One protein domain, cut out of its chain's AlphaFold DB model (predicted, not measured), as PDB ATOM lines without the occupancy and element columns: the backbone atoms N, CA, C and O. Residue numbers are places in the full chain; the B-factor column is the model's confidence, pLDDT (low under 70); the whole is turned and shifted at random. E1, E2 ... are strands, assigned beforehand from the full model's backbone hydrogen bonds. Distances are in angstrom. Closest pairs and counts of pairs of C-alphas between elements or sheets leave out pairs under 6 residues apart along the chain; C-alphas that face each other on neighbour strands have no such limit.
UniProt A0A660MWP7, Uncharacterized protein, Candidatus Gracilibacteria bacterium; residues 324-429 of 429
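Overview. This is residues 324 to 429 of the 429 residues of an uncharacterized protein of Candidatus Gracilibacteria bacterium (UniProt A0A660MWP7). Two twisted antiparallel sheets stand partly face to face: a wall of five strands, E1 to E5, with E8 and E9 of a second, four-stranded sheet over part of it. The other two strands of the second sheet, E6 and E7, run away from E8 and E9 as a long hairpin arm whose tip, residues 391 to 398, lies at one end of the longest axis, while the first residues, 324 to 333, cross from E9 to E1 along one side. The printed part has 106 residues, with no named helix and nine named strands, E1 to E9 along the chain; the class is all strand. The sheet orders are E1, E5, E4, E3, E2 and E6, E7, E8, E9. The whole is compact, with a radius of gyration of the C-alphas of 14.3 A and spans of 42 by 33 by 30 A.

Along the chain. In the larger sheet, E4 holds residues 363 to 368, 16.4 A long, and E5 residues 372 to 377, 17.3 A. E3 is residues 356 to 360, 13.3 A, E2 residues 345 to 348 and E1 residues 334 to 336, beginning at C-alpha 334 (49.411, -26.782, -0.415). In the other sheet, E6 is residues 384 to 390, 19.0 A, and E7 residues 399 to 405, 19.5 A. E8 is residues 409 to 416, 21.7 A, and E9 residues 421 to 428, 23.0 A, ending at C-alpha 428 (42.346, -34.253, 18.474).

Arrangement. E2, E3, E4 and E5 form a meander, each strand the antiparallel neighbour of the one before. N 366 and O 374 are 2.8 A apart between E4 and E5, N 358 and O 365 2.8 A between E3 and E4, and N 347 and O 357 2.9 A between E2 and E3. Edge strand E1 is antiparallel to E5, with N 334 and O 375 2.8 A apart. This sheet is only just strongly twisted, with C-alphas up to 4.1 A off its best plane. E6, E7, E8 and E9 form a second meander, strongly twisted, up to 6.0 A off. The hairpin E6 and E7 has N 386 and O 403 at 2.9 A; the hairpin E8 and E9 has N 412 and O 425 at 2.9 A. E7 and E8 stand at 129 degrees, with N 411 and O 404 at 2.8 A within hydrogen-bond range. Between the sheets, E4 and E8 are apart, and E2 and E7 only just apart, their closest C-alphas 8.1 A from each other. Residues 324 to 325 pair in parallel with residues 422 to 423 of E9.

Size, cuts and confidence. The two C-alphas farthest apart are those of Ser 337 and Gly 394, 42.8 A. The printed part has no cut, no link is long, and residue 429 is the chain's last. The mean pLDDT of the printed part is 81.5; residues 350 to 353, 392 to 395, 397 and 399 to 402 are under 70.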
ATOM      1  N   ILE A 324      44.409 -17.886   3.669       90.94
ATOM      2  CA  ILE A 324      44.077 -19.153   4.315       90.94
ATOM      3  C   ILE A 324      45.389 -19.700   4.883       90.94
ATOM      4  O   ILE A 324      46.354 -19.876   4.133       90.94
ATOM      5  N   VAL A 325      45.435 -19.941   6.188       92.06
ATOM      6  CA  VAL A 325      46.633 -20.380   6.918       92.06
ATOM      7  C   VAL A 325      46.334 -21.595   7.789       92.06
ATOM      8  O   VAL A 325      45.181 -21.977   7.959       92.06
ATOM      9  N   SER A 326      47.369 -22.211   8.354       91.75
ATOM     10  CA  SER A 326      47.229 -23.179   9.443       91.75
ATOM     11  C   SER A 326      48.353 -22.973  10.451       91.75
ATOM     12  O   SER A 326      49.507 -22.794  10.057       91.75
ATOM     13  N   SER A 327      48.018 -22.991  11.741       83.25
ATOM     14  CA  SER A 327      48.997 -23.004  12.835       83.25
ATOM     15  C   SER A 327      49.458 -24.423  13.202       83.25
ATOM     16  O   SER A 327      50.469 -24.588  13.891       83.25
ATOM     17  N   ASP A 328      48.766 -25.465  12.722       85.44
ATOM     18  CA  ASP A 328      49.152 -26.860  12.939       85.44
ATOM     19  C   ASP A 328      50.339 -27.215  12.032       85.44
ATOM     20  O   ASP A 328      50.201 -27.400  10.824       85.44
ATOM     21  N   LYS A 329      51.523 -27.379  12.636       82.19
ATOM     22  CA  LYS A 329      52.757 -27.778  11.931       82.19
ATOM     23  C   LYS A 329      52.626 -29.101  11.169       82.19
ATOM     24  O   LYS A 329      53.377 -29.340  10.231       82.19
ATOM     25  N   GLY A 330      51.709 -29.975  11.579       83.81
ATOM     26  CA  GLY A 330      51.417 -31.238  10.910       83.81
ATOM     27  C   GLY A 330      50.304 -31.146   9.863       83.81
ATOM     28  O   GLY A 330      49.867 -32.197   9.382       83.81
ATOM     29  N   LEU A 331      49.771 -29.955   9.578       87.25
ATOM     30  CA  LEU A 331      48.755 -29.703   8.560       87.25
ATOM     31  C   LEU A 331      49.288 -28.683   7.549       87.25
ATOM     32  O   LEU A 331      49.032 -27.484   7.625       87.25
ATOM     33  N   GLN A 332      50.053 -29.176   6.580       88.69
ATOM     34  CA  GLN A 332      50.579 -28.322   5.527       88.69
ATOM     35  C   GLN A 332      49.489 -28.004   4.499       88.69
ATOM     36  O   GLN A 332      48.920 -28.908   3.888       88.69
ATOM     37  N   LEU A 333      49.241 -26.712   4.287       93.62
ATOM     38  CA  LEU A 333      48.364 -26.226   3.226       93.62
ATOM     39  C   LEU A 333      49.153 -26.049   1.928       93.62
ATOM     40  O   LEU A 333      50.083 -25.242   1.850       93.62
ATOM     41  N   ILE A 334      48.756 -26.777   0.892       93.56
ATOM     42  CA  ILE A 334      49.411 -26.782  -0.415       93.56
ATOM     43  C   ILE A 334      48.642 -25.830  -1.346       93.56
ATOM     44  O   ILE A 334      47.412 -25.886  -1.386       93.56
ATOM     45  N   PRO A 335      49.307 -24.908  -2.069       92.94
ATOM     46  CA  PRO A 335      48.635 -24.135  -3.108       92.94
ATOM     47  C   PRO A 335      48.096 -25.054  -4.208       92.94
ATOM     48  O   PRO A 335      48.819 -25.908  -4.716       92.94
ATOM     49  N   PHE A 336      46.840 -24.849  -4.595       92.62
ATOM     50  CA  PHE A 336      46.207 -25.559  -5.700       92.62
ATOM     51  C   PHE A 336      46.048 -24.617  -6.895       92.62
ATOM     52  O   PHE A 336      45.444 -23.553  -6.773       92.62
ATOM     53  N   SER A 337      46.610 -25.007  -8.039       87.56
ATOM     54  CA  SER A 337      46.599 -24.219  -9.278       87.56
ATOM     55  C   SER A 337      45.559 -24.682 -10.301       87.56
ATOM     56  O   SER A 337      45.460 -24.075 -11.364       87.56
ATOM     57  N   GLY A 338      44.836 -25.770 -10.028       85.06
ATOM     58  CA  GLY A 338      43.776 -26.259 -10.906       85.06
ATOM     59  C   GLY A 338      42.469 -25.485 -10.737       85.06
ATOM     60  O   GLY A 338      42.322 -24.643  -9.846       85.06
ATOM     61  N   GLU A 339      41.495 -25.806 -11.583       82.50
ATOM     62  CA  GLU A 339      40.128 -25.316 -11.432       82.50
ATOM     63  C   GLU A 339      39.339 -26.236 -10.500       82.50
ATOM     64  O   GLU A 339      39.480 -27.458 -10.538       82.50
ATOM     65  N   VAL A 340      38.517 -25.638  -9.639       82.56
ATOM     66  CA  VAL A 340      37.555 -26.388  -8.828       82.56
ATOM     67  C   VAL A 340      36.410 -26.808  -9.748       82.56
ATOM     68  O   VAL A 340      35.726 -25.951 -10.308       82.56
ATOM     69  N   ASP A 341      36.209 -28.115  -9.913       79.50
ATOM     70  CA  ASP A 341      35.136 -28.651 -10.751       79.50
ATOM     71  C   ASP A 341      33.780 -28.516 -10.036       79.50
ATOM     72  O   ASP A 341      33.649 -28.767  -8.837       79.50
ATOM     73  N   LYS A 342      32.738 -28.163 -10.791       78.50
ATOM     74  CA  LYS A 342      31.342 -28.126 -10.325       78.50
ATOM     75  C   LYS A 342      30.824 -29.478  -9.812       78.50
ATOM     76  O   LYS A 342      29.811 -29.508  -9.122       78.50
ATOM     77  N   ASN A 343      31.473 -30.576 -10.194       84.75
ATOM     78  CA  ASN A 343      31.132 -31.936  -9.792       84.75
ATOM     79  C   ASN A 343      31.777 -32.341  -8.459       84.75
ATOM     80  O   ASN A 343      31.471 -33.417  -7.947       84.75
ATOM     81  N   TRP A 344      32.690 -31.531  -7.910       88.19
ATOM     82  CA  TRP A 344      33.251 -31.785  -6.584       88.19
ATOM     83  C   TRP A 344      32.183 -31.618  -5.510       88.19
ATOM     84  O   TRP A 344      31.265 -30.804  -5.638       88.19
ATOM     85  N   GLU A 345      32.316 -32.367  -4.417       83.69
ATOM     86  CA  GLU A 345      31.391 -32.235  -3.300       83.69
ATOM     87  C   GLU A 345      31.648 -30.898  -2.598       83.69
ATOM     88  O   GLU A 345      32.680 -30.697  -1.957       83.69
ATOM     89  N   ALA A 346      30.708 -29.962  -2.717       81.19
ATOM     90  CA  ALA A 346      30.746 -28.722  -1.960       81.19
ATOM     91  C   ALA A 346      30.316 -28.998  -0.514       81.19
ATOM     92  O   ALA A 346      29.142 -29.228  -0.233       81.19
ATOM     93  N   LEU A 347      31.274 -28.937   0.408       76.44
ATOM     94  CA  LEU A 347      31.005 -29.007   1.844       76.44
ATOM     95  C   LEU A 347      30.464 -27.676   2.372       76.44
ATOM     96  O   LEU A 347      29.697 -27.636   3.331       76.44
ATOM     97  N   TRP A 348      30.893 -26.577   1.754       75.00
ATOM     98  CA  TRP A 348      30.429 -25.231   2.046       75.00
ATOM     99  C   TRP A 348      30.633 -24.340   0.822       75.00
ATOM    100  O   TRP A 348      31.703 -24.345   0.217       75.00
ATOM    101  N   SER A 349      29.626 -23.551   0.458       70.50
ATOM    102  CA  SER A 349      29.747 -22.559  -0.615       70.50
ATOM    103  C   SER A 349      29.573 -21.166  -0.032       70.50
ATOM    104  O   SER A 349      28.471 -20.781   0.354       70.50
ATOM    105  N   GLY A 350      30.670 -20.416   0.046       61.84
ATOM    106  CA  GLY A 350      30.647 -19.025   0.470       61.84
ATOM    107  C   GLY A 350      30.141 -18.111  -0.647       61.84
ATOM    108  O   GLY A 350      30.457 -18.310  -1.819       61.84
ATOM    109  N   ILE A 351      29.374 -17.080  -0.289       55.38
ATOM    110  CA  ILE A 351      29.005 -15.983  -1.196       55.38
ATOM    111  C   ILE A 351      29.834 -14.749  -0.814       55.38
ATOM    112  O   ILE A 351      30.069 -14.500   0.365       55.38
ATOM    113  N   GLY A 352      30.272 -13.963  -1.804       54.94
ATOM    114  CA  GLY A 352      30.770 -12.600  -1.571       54.94
ATOM    115  C   GLY A 352      32.077 -12.492  -0.773       54.94
ATOM    116  O   GLY A 352      32.180 -11.632   0.090       54.94
ATOM    117  N   GLY A 353      33.066 -13.352  -1.041       61.19
ATOM    118  CA  GLY A 353      34.389 -13.298  -0.391       61.19
ATOM    119  C   GLY A 353      34.557 -14.236   0.810       61.19
ATOM    120  O   GLY A 353      35.684 -14.465   1.255       61.19
ATOM    121  N   VAL A 354      33.462 -14.851   1.270       72.50
ATOM    122  CA  VAL A 354      33.491 -16.000   2.185       72.50
ATOM    123  C   VAL A 354      34.165 -17.178   1.482       72.50
ATOM    124  O   VAL A 354      33.905 -17.432   0.305       72.50
ATOM    125  N   ALA A 355      35.041 -17.894   2.190       81.50
ATOM    126  CA  ALA A 355      35.702 -19.066   1.628       81.50
ATOM    127  C   ALA A 355      34.679 -20.159   1.277       81.50
ATOM    128  O   ALA A 355      33.742 -20.397   2.035       81.50
ATOM    129  N   SER A 356      34.886 -20.840   0.155       85.31
ATOM    130  CA  SER A 356      34.185 -22.070  -0.216       85.31
ATOM    131  C   SER A 356      35.069 -23.267   0.083       85.31
ATOM    132  O   SER A 356      36.291 -23.187  -0.058       85.31
ATOM    133  N   VAL A 357      34.463 -24.380   0.482       86.38
ATOM    134  CA  VAL A 357      35.186 -25.594   0.829       86.38
ATOM    135  C   VAL A 357      34.619 -26.804   0.113       86.38
ATOM    136  O   VAL A 357      33.412 -27.048   0.129       86.38
ATOM    137  N   TYR A 358      35.519 -27.569  -0.488       87.38
ATOM    138  CA  TYR A 358      35.206 -28.703  -1.340       87.38
ATOM    139  C   TYR A 358      35.953 -29.946  -0.881       87.38
ATOM    140  O   TYR A 358      37.061 -29.859  -0.343       87.38
ATOM    141  N   TYR A 359      35.348 -31.095  -1.140       86.00
ATOM    142  CA  TYR A 359      35.939 -32.407  -0.960       86.00
ATOM    143  C   TYR A 359      36.073 -33.117  -2.307       86.00
ATOM    144  O   TYR A 359      35.117 -33.200  -3.081       86.00
ATOM    145  N   HIS A 360      37.276 -33.621  -2.577       88.06
ATOM    146  CA  HIS A 360      37.573 -34.418  -3.762       88.06
ATOM    147  C   HIS A 360      38.850 -35.239  -3.550       88.06
ATOM    148  O   HIS A 360      39.794 -34.745  -2.937       88.06
ATOM    149  N   ASP A 361      38.885 -36.480  -4.046       86.88
ATOM    150  CA  ASP A 361      40.069 -37.355  -4.053       86.88
ATOM    151  C   ASP A 361      40.840 -37.414  -2.721       86.88
ATOM    152  O   ASP A 361      42.059 -37.251  -2.671       86.88
ATOM    153  N   ASN A 362      40.126 -37.649  -1.613       87.50
ATOM    154  CA  ASN A 362      40.702 -37.704  -0.263       87.50
ATOM    155  C   ASN A 362      41.456 -36.418   0.142       87.50
ATOM    156  O   ASN A 362      42.405 -36.458   0.924       87.50
ATOM    157  N   ALA A 363      41.035 -35.263  -0.367       89.75
ATOM    158  CA  ALA A 363      41.575 -33.965   0.005       89.75
ATOM    159  C   ALA A 363      40.461 -32.937   0.219       89.75
ATOM    160  O   ALA A 363      39.372 -33.018  -0.355       89.75
ATOM    161  N   ILE A 364      40.761 -31.953   1.059       89.75
ATOM    162  CA  ILE A 364      39.931 -30.770   1.262       89.75
ATOM    163  C   ILE A 364      40.556 -29.608   0.507       89.75
ATOM    164  O   ILE A 364      41.763 -29.393   0.593       89.75
ATOM    165  N   TYR A 365      39.721 -28.842  -0.190       91.88
ATOM    166  CA  TYR A 365      40.103 -27.655  -0.944       91.88
ATOM    167  C   TYR A 365      39.341 -26.455  -0.405       91.88
ATOM    168  O   TYR A 365      38.117 -26.428  -0.446       91.88
ATOM    169  N   ILE A 366      40.062 -25.451   0.072       91.12
ATOM    170  CA  ILE A 366      39.509 -24.199   0.581       91.12
ATOM    171  C   ILE A 366      39.855 -23.118  -0.430       91.12
ATOM    172  O   ILE A 366      41.024 -22.784  -0.626       91.12
ATOM    173  N   SER A 367      38.833 -22.585  -1.086       88.56
ATOM    174  CA  SER A 367      38.953 -21.516  -2.067       88.56
ATOM    175  C   SER A 367      38.481 -20.210  -1.457       88.56
ATOM    176  O   SER A 367      37.355 -20.115  -0.972       88.56
ATOM    177  N   ARG A 368      39.331 -19.186  -1.498       86.06
ATOM    178  CA  ARG A 368      38.949 -17.821  -1.142       86.06
ATOM    179  C   ARG A 368      39.200 -16.919  -2.338       86.06
ATOM    180  O   ARG A 368      40.307 -16.857  -2.878       86.06
ATOM    181  N   TYR A 369      38.159 -16.204  -2.742       78.75
ATOM    182  CA  TYR A 369      38.232 -15.279  -3.863       78.75
ATOM    183  C   TYR A 369      39.372 -14.258  -3.669       78.75
ATOM    184  O   TYR A 369      39.598 -13.802  -2.554       78.75
ATOM    185  N   ALA A 370      40.121 -13.953  -4.734       81.94
ATOM    186  CA  ALA A 370      41.346 -13.128  -4.749       81.94
ATOM    187  C   ALA A 370      42.575 -13.653  -3.960       81.94
ATOM    188  O   ALA A 370      43.683 -13.161  -4.176       81.94
ATOM    189  N   TYR A 371      42.429 -14.682  -3.118       86.50
ATOM    190  CA  TYR A 371      43.535 -15.320  -2.381       86.50
ATOM    191  C   TYR A 371      43.947 -16.690  -2.947       86.50
ATOM    192  O   TYR A 371      45.020 -17.196  -2.613       86.50
ATOM    193  N   GLY A 372      43.117 -17.268  -3.817       88.19
ATOM    194  CA  GLY A 372      43.348 -18.566  -4.446       88.19
ATOM    195  C   GLY A 372      42.874 -19.741  -3.591       88.19
ATOM    196  O   GLY A 372      42.200 -19.570  -2.571       88.19
ATOM    197  N   THR A 373      43.232 -20.946  -4.032       91.94
ATOM    198  CA  THR A 373      42.814 -22.201  -3.401       91.94
ATOM    199  C   THR A 373      43.981 -22.851  -2.669       91.94
ATOM    200  O   THR A 373      45.096 -22.950  -3.189       91.94
ATOM    201  N   ARG A 374      43.721 -23.314  -1.447       94.12
ATOM    202  CA  ARG A 374      44.638 -24.134  -0.649       94.12
ATOM    203  C   ARG A 374      44.023 -25.503  -0.420       94.12
ATOM    204  O   ARG A 374      42.818 -25.591  -0.213       94.12
ATOM    205  N   SER A 375      44.835 -26.549  -0.416       93.94
ATOM    206  CA  SER A 375      44.372 -27.905  -0.146       93.94
ATOM    207  C   SER A 375      45.215 -28.625   0.894       93.94
ATOM    208  O   SER A 375      46.361 -28.255   1.161       93.94
ATOM    209  N   PHE A 376      44.630 -29.653   1.502       91.88
ATOM    210  CA  PHE A 376      45.338 -30.590   2.364       91.88
ATOM    211  C   PHE A 376      44.714 -31.989   2.265       91.88
ATOM    212  O   PHE A 376      43.499 -32.107   2.079       91.88
ATOM    213  N   PRO A 377      45.524 -33.055   2.387       89.50
ATOM    214  CA  PRO A 377      45.028 -34.422   2.339       89.50
ATOM    215  C   PRO A 377      44.281 -34.790   3.624       89.50
ATOM    216  O   PRO A 377      44.621 -34.330   4.718       89.50
ATOM    217  N   ILE A 378      43.302 -35.676   3.489       85.69
ATOM    218  CA  ILE A 378      42.531 -36.267   4.582       85.69
ATOM    219  C   ILE A 378      42.381 -37.774   4.377       85.69
ATOM    220  O   ILE A 378      42.516 -38.295   3.274       85.69
ATOM    221  N   ASP A 379      42.086 -38.497   5.454       83.06
ATOM    222  CA  ASP A 379      41.729 -39.912   5.360       83.06
ATOM    223  C   ASP A 379      40.252 -40.048   4.972       83.06
ATOM    224  O   ASP A 379      39.375 -40.106   5.834       83.06
ATOM    225  N   GLY A 380      39.975 -40.086   3.667       75.19
ATOM    226  CA  GLY A 380      38.609 -40.199   3.147       75.19
ATOM    227  C   GLY A 380      37.889 -41.489   3.549       75.19
ATOM    228  O   GLY A 380      36.664 -41.493   3.626       75.19
ATOM    229  N   ALA A 381      38.613 -42.561   3.896       81.19
ATOM    230  CA  ALA A 381      37.996 -43.803   4.363       81.19
ATOM    231  C   ALA A 381      37.383 -43.662   5.764       81.19
ATOM    232  O   ALA A 381      36.440 -44.374   6.109       81.19
ATOM    233  N   THR A 382      37.917 -42.753   6.585       82.75
ATOM    234  CA  THR A 382      37.415 -42.499   7.944       82.75
ATOM    235  C   THR A 382      36.776 -41.128   8.102       82.75
ATOM    236  O   THR A 382      36.334 -40.785   9.205       82.75
ATOM    237  N   MET A 383      36.699 -40.363   7.011       82.44
ATOM    238  CA  MET A 383      36.132 -39.030   7.000       82.44
ATOM    239  C   MET A 383      34.637 -39.101   7.301       82.44
ATOM    240  O   MET A 383      33.863 -39.728   6.582       82.44
ATOM    241  N   LYS A 384      34.226 -38.452   8.386       82.00
ATOM    242  CA  LYS A 384      32.824 -38.305   8.762       82.00
ATOM    243  C   LYS A 384      32.430 -36.845   8.693       82.00
ATOM    244  O   LYS A 384      33.099 -35.987   9.276       82.00
ATOM    245  N   ARG A 385      31.314 -36.607   8.015       78.00
ATOM    246  CA  ARG A 385      30.574 -35.356   8.047       78.00
ATOM    247  C   ARG A 385      29.376 -35.541   8.960       78.00
ATOM    248  O   ARG A 385      28.662 -36.533   8.853       78.00
ATOM    249  N   GLU A 386      29.181 -34.598   9.859       76.56
ATOM    250  CA  GLU A 386      27.978 -34.529  10.671       76.56
ATOM    251  C   GLU A 386      27.334 -33.176  10.447       76.56
ATOM    252  O   GLU A 386      27.996 -32.145  10.535       76.56
ATOM    253  N   GLU A 387      26.047 -33.197  10.156       75.75
ATOM    254  CA  GLU A 387      25.224 -32.005  10.054       75.75
ATOM    255  C   GLU A 387      24.240 -32.009  11.211       75.75
ATOM    256  O   GLU A 387      23.741 -33.064  11.610       75.75
ATOM    257  N   GLY A 388      23.973 -30.836  11.758       74.12
ATOM    258  CA  GLY A 388      22.976 -30.690  12.799       74.12
ATOM    259  C   GLY A 388      22.557 -29.248  12.963       74.12
ATOM    260  O   GLY A 388      23.044 -28.353  12.274       74.12
ATOM    261  N   GLU A 389      21.645 -29.038  13.896       78.81
ATOM    262  CA  GLU A 389      21.153 -27.729  14.285       78.81
ATOM    263  C   GLU A 389      21.166 -27.647  15.803       78.81
ATOM    264  O   GLU A 389      20.899 -28.632  16.494       78.81
ATOM    265  N   PHE A 390      21.467 -26.467  16.326       71.88
ATOM    266  CA  PHE A 390      21.295 -26.166  17.739       71.88
ATOM    267  C   PHE A 390      20.591 -24.817  17.883       71.88
ATOM    268  O   PHE A 390      20.723 -23.921  17.044       71.88
ATOM    269  N   GLN A 391      19.798 -24.678  18.940       81.06
ATOM    270  CA  GLN A 391      19.080 -23.445  19.224       81.06
ATOM    271  C   GLN A 391      19.974 -22.531  20.061       81.06
ATOM    272  O   GLN A 391      20.085 -22.702  21.272       81.06
ATOM    273  N   GLU A 392      20.602 -21.549  19.419       68.62
ATOM    274  CA  GLU A 392      21.387 -20.546  20.135       68.62
ATOM    275  C   GLU A 392      20.454 -19.611  20.920       68.62
ATOM    276  O   GLU A 392      19.405 -19.175  20.420       68.62
ATOM    277  N   GLY A 393      20.828 -19.302  22.164       63.03
ATOM    278  CA  GLY A 393      20.071 -18.387  23.013       63.03
ATOM    279  C   GLY A 393      19.928 -17.012  22.355       63.03
ATOM    280  O   GLY A 393      20.915 -16.389  21.977       63.03
ATOM    281  N   GLY A 394      18.692 -16.528  22.207       64.81
ATOM    282  CA  GLY A 394      18.406 -15.202  21.645       64.81
ATOM    283  C   GLY A 394      18.279 -15.132  20.118       64.81
ATOM    284  O   GLY A 394      17.965 -14.061  19.602       64.81
ATOM    285  N   LYS A 395      18.456 -16.240  19.384       61.31
ATOM    286  CA  LYS A 395      18.123 -16.309  17.950       61.31
ATOM    287  C   LYS A 395      16.722 -16.880  17.735       61.31
ATOM    288  O   LYS A 395      16.329 -17.836  18.389       61.31
ATOM    289  N   GLU A 396      15.978 -16.313  16.786       76.56
ATOM    290  CA  GLU A 396      14.634 -16.792  16.416       76.56
ATOM    291  C   GLU A 396      14.669 -18.151  15.695       76.56
ATOM    292  O   GLU A 396      13.707 -18.914  15.744       76.56
ATOM    293  N   HIS A 397      15.787 -18.470  15.043       69.31
ATOM    294  CA  HIS A 397      15.946 -19.684  14.251       69.31
ATOM    295  C   HIS A 397      17.145 -20.511  14.735       69.31
ATOM    296  O   HIS A 397      18.154 -19.918  15.143       69.31
ATOM    297  N   PRO A 398      17.059 -21.856  14.670       70.00
ATOM    298  CA  PRO A 398      18.187 -22.738  14.935       70.00
ATOM    299  C   PRO A 398      19.376 -22.390  14.046       70.00
ATOM    300  O   PRO A 398      19.227 -21.997  12.887       70.00
ATOM    301  N   THR A 399      20.575 -22.537  14.593       67.94
ATOM    302  CA  THR A 399      21.806 -22.387  13.829       67.94
ATOM    303  C   THR A 399      22.265 -23.768  13.384       67.94
ATOM    304  O   THR A 399      22.567 -24.625  14.215       67.94
ATOM    305  N   SER A 400      22.304 -23.999  12.071       66.25
ATOM    306  CA  SER A 400      22.875 -25.229  11.519       66.25
ATOM    307  C   SER A 400      24.393 -25.280  11.701       66.25
ATOM    308  O   SER A 400      25.038 -24.269  11.972       66.25
ATOM    309  N   TYR A 401      24.970 -26.470  11.588       67.31
ATOM    310  CA  TYR A 401      26.398 -26.723  11.715       67.31
ATOM    311  C   TYR A 401      26.793 -27.929  10.831       67.31
ATOM    312  O   TYR A 401      25.985 -28.813  10.567       67.31
ATOM    313  N   ASN A 402      28.031 -27.944  10.335       67.75
ATOM    314  CA  ASN A 402      28.708 -29.006   9.586       67.75
ATOM    315  C   ASN A 402      30.056 -29.375  10.244       67.75
ATOM    316  O   ASN A 402      31.051 -28.678  10.059       67.75
ATOM    317  N   ARG A 403      30.146 -30.508  10.943       74.94
ATOM    318  CA  ARG A 403      31.392 -31.009  11.540       74.94
ATOM    319  C   ARG A 403      32.115 -31.970  10.610       74.94
ATOM    320  O   ARG A 403      31.564 -32.999  10.229       74.94
ATOM    321  N   LEU A 404      33.388 -31.697  10.343       79.50
ATOM    322  CA  LEU A 404      34.270 -32.584   9.588       79.50
ATOM    323  C   LEU A 404      35.242 -33.287  10.551       79.50
ATOM    324  O   LEU A 404      35.986 -32.629  11.282       79.50
ATOM    325  N   SER A 405      35.238 -34.622  10.612       85.38
ATOM    326  CA  SER A 405      36.127 -35.372  11.514       85.38
ATOM    327  C   SER A 405      36.577 -36.746  10.997       85.38
ATOM    328  O   SER A 405      35.751 -37.541  10.565       85.38
ATOM    329  N   ASP A 406      37.876 -37.044  11.047       84.56
ATOM    330  CA  ASP A 406      38.442 -38.354  10.670       84.56
ATOM    331  C   ASP A 406      38.526 -39.293  11.887       84.56
ATOM    332  O   ASP A 406      38.026 -38.963  12.963       84.56
ATOM    333  N   LYS A 407      39.148 -40.472  11.774       83.75
ATOM    334  CA  LYS A 407      39.285 -41.418  12.900       83.75
ATOM    335  C   LYS A 407      39.773 -40.775  14.210       83.75
ATOM    336  O   LYS A 407      39.279 -41.144  15.273       83.75
ATOM    337  N   ASN A 408      40.703 -39.823  14.147       84.44
ATOM    338  CA  ASN A 408      41.419 -39.304  15.314       84.44
ATOM    339  C   ASN A 408      41.220 -37.802  15.553       84.44
ATOM    340  O   ASN A 408      41.605 -37.301  16.613       84.44
ATOM    341  N   ARG A 409      40.705 -37.059  14.571       84.06
ATOM    342  CA  ARG A 409      40.760 -35.593  14.557       84.06
ATOM    343  C   ARG A 409      39.454 -34.962  14.085       84.06
ATOM    344  O   ARG A 409      38.685 -35.565  13.342       84.06
ATOM    345  N   ARG A 410      39.206 -33.735  14.533       85.50
ATOM    346  CA  ARG A 410      38.160 -32.816  14.070       85.50
ATOM    347  C   ARG A 410      38.830 -31.654  13.349       85.50
ATOM    348  O   ARG A 410      39.877 -31.187  13.792       85.50
ATOM    349  N   TYR A 411      38.230 -31.196  12.263       84.25
ATOM    350  CA  TYR A 411      38.722 -30.073  11.475       84.25
ATOM    351  C   TYR A 411      37.852 -28.849  11.728       84.25
ATOM    352  O   TYR A 411      36.633 -28.948  11.861       84.25
ATOM    353  N   GLN A 412      38.509 -27.702  11.807       80.75
ATOM    354  CA  GLN A 412      37.921 -26.408  12.113       80.75
ATOM    355  C   GLN A 412      38.487 -25.377  11.138       80.75
ATOM    356  O   GLN A 412      39.654 -25.461  10.756       80.75
ATOM    357  N   LEU A 413      37.665 -24.421  10.714       81.31
ATOM    358  CA  LEU A 413      38.083 -23.326   9.840       81.31
ATOM    359  C   LEU A 413      37.566 -22.021  10.427       81.31
ATOM    360  O   LEU A 413      36.402 -21.664  10.276       81.31
ATOM    361  N   ILE A 414      38.481 -21.342  11.092       79.44
ATOM    362  CA  ILE A 414      38.272 -20.165  11.921       79.44
ATOM    363  C   ILE A 414      38.402 -18.933  11.034       79.44
ATOM    364  O   ILE A 414      39.334 -18.856  10.234       79.44
ATOM    365  N   TYR A 415      37.498 -17.961  11.165       80.00
ATOM    366  CA  TYR A 415      37.637 -16.679  10.471       80.00
ATOM    367  C   TYR A 415      38.074 -15.592  11.445       80.00
ATOM    368  O   TYR A 415      37.339 -15.159  12.336       80.00
ATOM    369  N   HIS A 416      39.291 -15.113  11.232       80.50
ATOM    370  CA  HIS A 416      39.922 -14.065  12.011       80.50
ATOM    371  C   HIS A 416      39.412 -12.704  11.558       80.50
ATOM    372  O   HIS A 416      40.019 -12.057  10.715       80.50
ATOM    373  N   THR A 417      38.280 -12.254  12.100       76.06
ATOM    374  CA  THR A 417      37.625 -11.007  11.640       76.06
ATOM    375  C   THR A 417      38.480  -9.740  11.763       76.06
ATOM    376  O   THR A 417      38.309  -8.814  10.965       76.06
ATOM    377  N   GLU A 418      39.387  -9.688  12.745       79.75
ATOM    378  CA  GLU A 418      40.307  -8.561  12.908       79.75
ATOM    379  C   GLU A 418      41.383  -8.548  11.825       79.75
ATOM    380  O   GLU A 418      41.723  -7.478  11.337       79.75
ATOM    381  N   GLY A 419      41.891  -9.720  11.433       84.94
ATOM    382  CA  GLY A 419      42.925  -9.874  10.408       84.94
ATOM    383  C   GLY A 419      42.396 -10.112   8.994       84.94
ATOM    384  O   GLY A 419      43.172 -10.035   8.048       84.94
ATOM    385  N   ASP A 420      41.100 -10.391   8.851       83.88
ATOM    386  CA  ASP A 420      40.403 -10.753   7.613       83.88
ATOM    387  C   ASP A 420      41.056 -11.936   6.867       83.88
ATOM    388  O   ASP A 420      41.384 -11.858   5.680       83.88
ATOM    389  N   TYR A 421      41.262 -13.050   7.576       87.75
ATOM    390  CA  TYR A 421      41.798 -14.294   7.014       87.75
ATOM    391  C   TYR A 421      41.194 -15.539   7.665       87.75
ATOM    392  O   TYR A 421      40.576 -15.473   8.727       87.75
ATOM    393  N   TYR A 422      41.381 -16.686   7.018       87.12
ATOM    394  CA  TYR A 422      40.925 -17.978   7.514       87.12
ATOM    395  C   TYR A 422      42.073 -18.816   8.071       87.12
ATOM    396  O   TYR A 422      43.142 -18.874   7.465       87.12
ATOM    397  N   GLU A 423      41.846 -19.521   9.172       88.88
ATOM    398  CA  GLU A 423      42.786 -20.486   9.738       88.88
ATOM    399  C   GLU A 423      42.167 -21.880   9.803       88.88
ATOM    400  O   GLU A 423      41.109 -22.079  10.393       88.88
ATOM    401  N   VAL A 424      42.859 -22.862   9.233       89.31
ATOM    402  CA  VAL A 424      42.516 -24.276   9.354       89.31
ATOM    403  C   VAL A 424      43.189 -24.850  10.591       89.31
ATOM    404  O   VAL A 424      44.419 -24.867  10.687       89.31
ATOM    405  N   GLN A 425      42.386 -25.384  11.502       86.00
ATOM    406  CA  GLN A 425      42.848 -26.092  12.685       86.00
ATOM    407  C   GLN A 425      42.400 -27.548  12.662       86.00
ATOM    408  O   GLN A 425      41.356 -27.912  12.115       86.00
ATOM    409  N   ARG A 426      43.214 -28.399  13.285       85.44
ATOM    410  CA  ARG A 426      42.960 -29.829  13.403       85.44
ATOM    411  C   ARG A 426      43.125 -30.244  14.854       85.44
ATOM    412  O   ARG A 426      44.228 -30.308  15.386       85.44
ATOM    413  N   VAL A 427      41.998 -30.522  15.485       83.19
ATOM    414  CA  VAL A 427      41.884 -30.783  16.917       83.19
ATOM    415  C   VAL A 427      41.778 -32.285  17.134       83.19
ATOM    416  O   VAL A 427      41.070 -32.975  16.402       83.19
ATOM    417  N   LYS A 428      42.493 -32.836  18.115       82.50
ATOM    418  CA  LYS A 428      42.346 -34.253  18.474       82.50
ATOM    419  C   LYS A 428      40.936 -34.496  19.037       82.50
ATOM    420  O   LYS A 428      40.426 -33.641  19.755       82.50
ATOM    421  N   LYS A 429      40.310 -35.610  18.647       76.88
ATOM    422  CA  LYS A 429      38.964 -35.990  19.101       76.88
ATOM    423  C   LYS A 429      38.856 -36.177  20.603       76.88
ATOM    424  O   LYS A 429      39.849 -36.655  21.201       76.88
TER     425      LYS A 429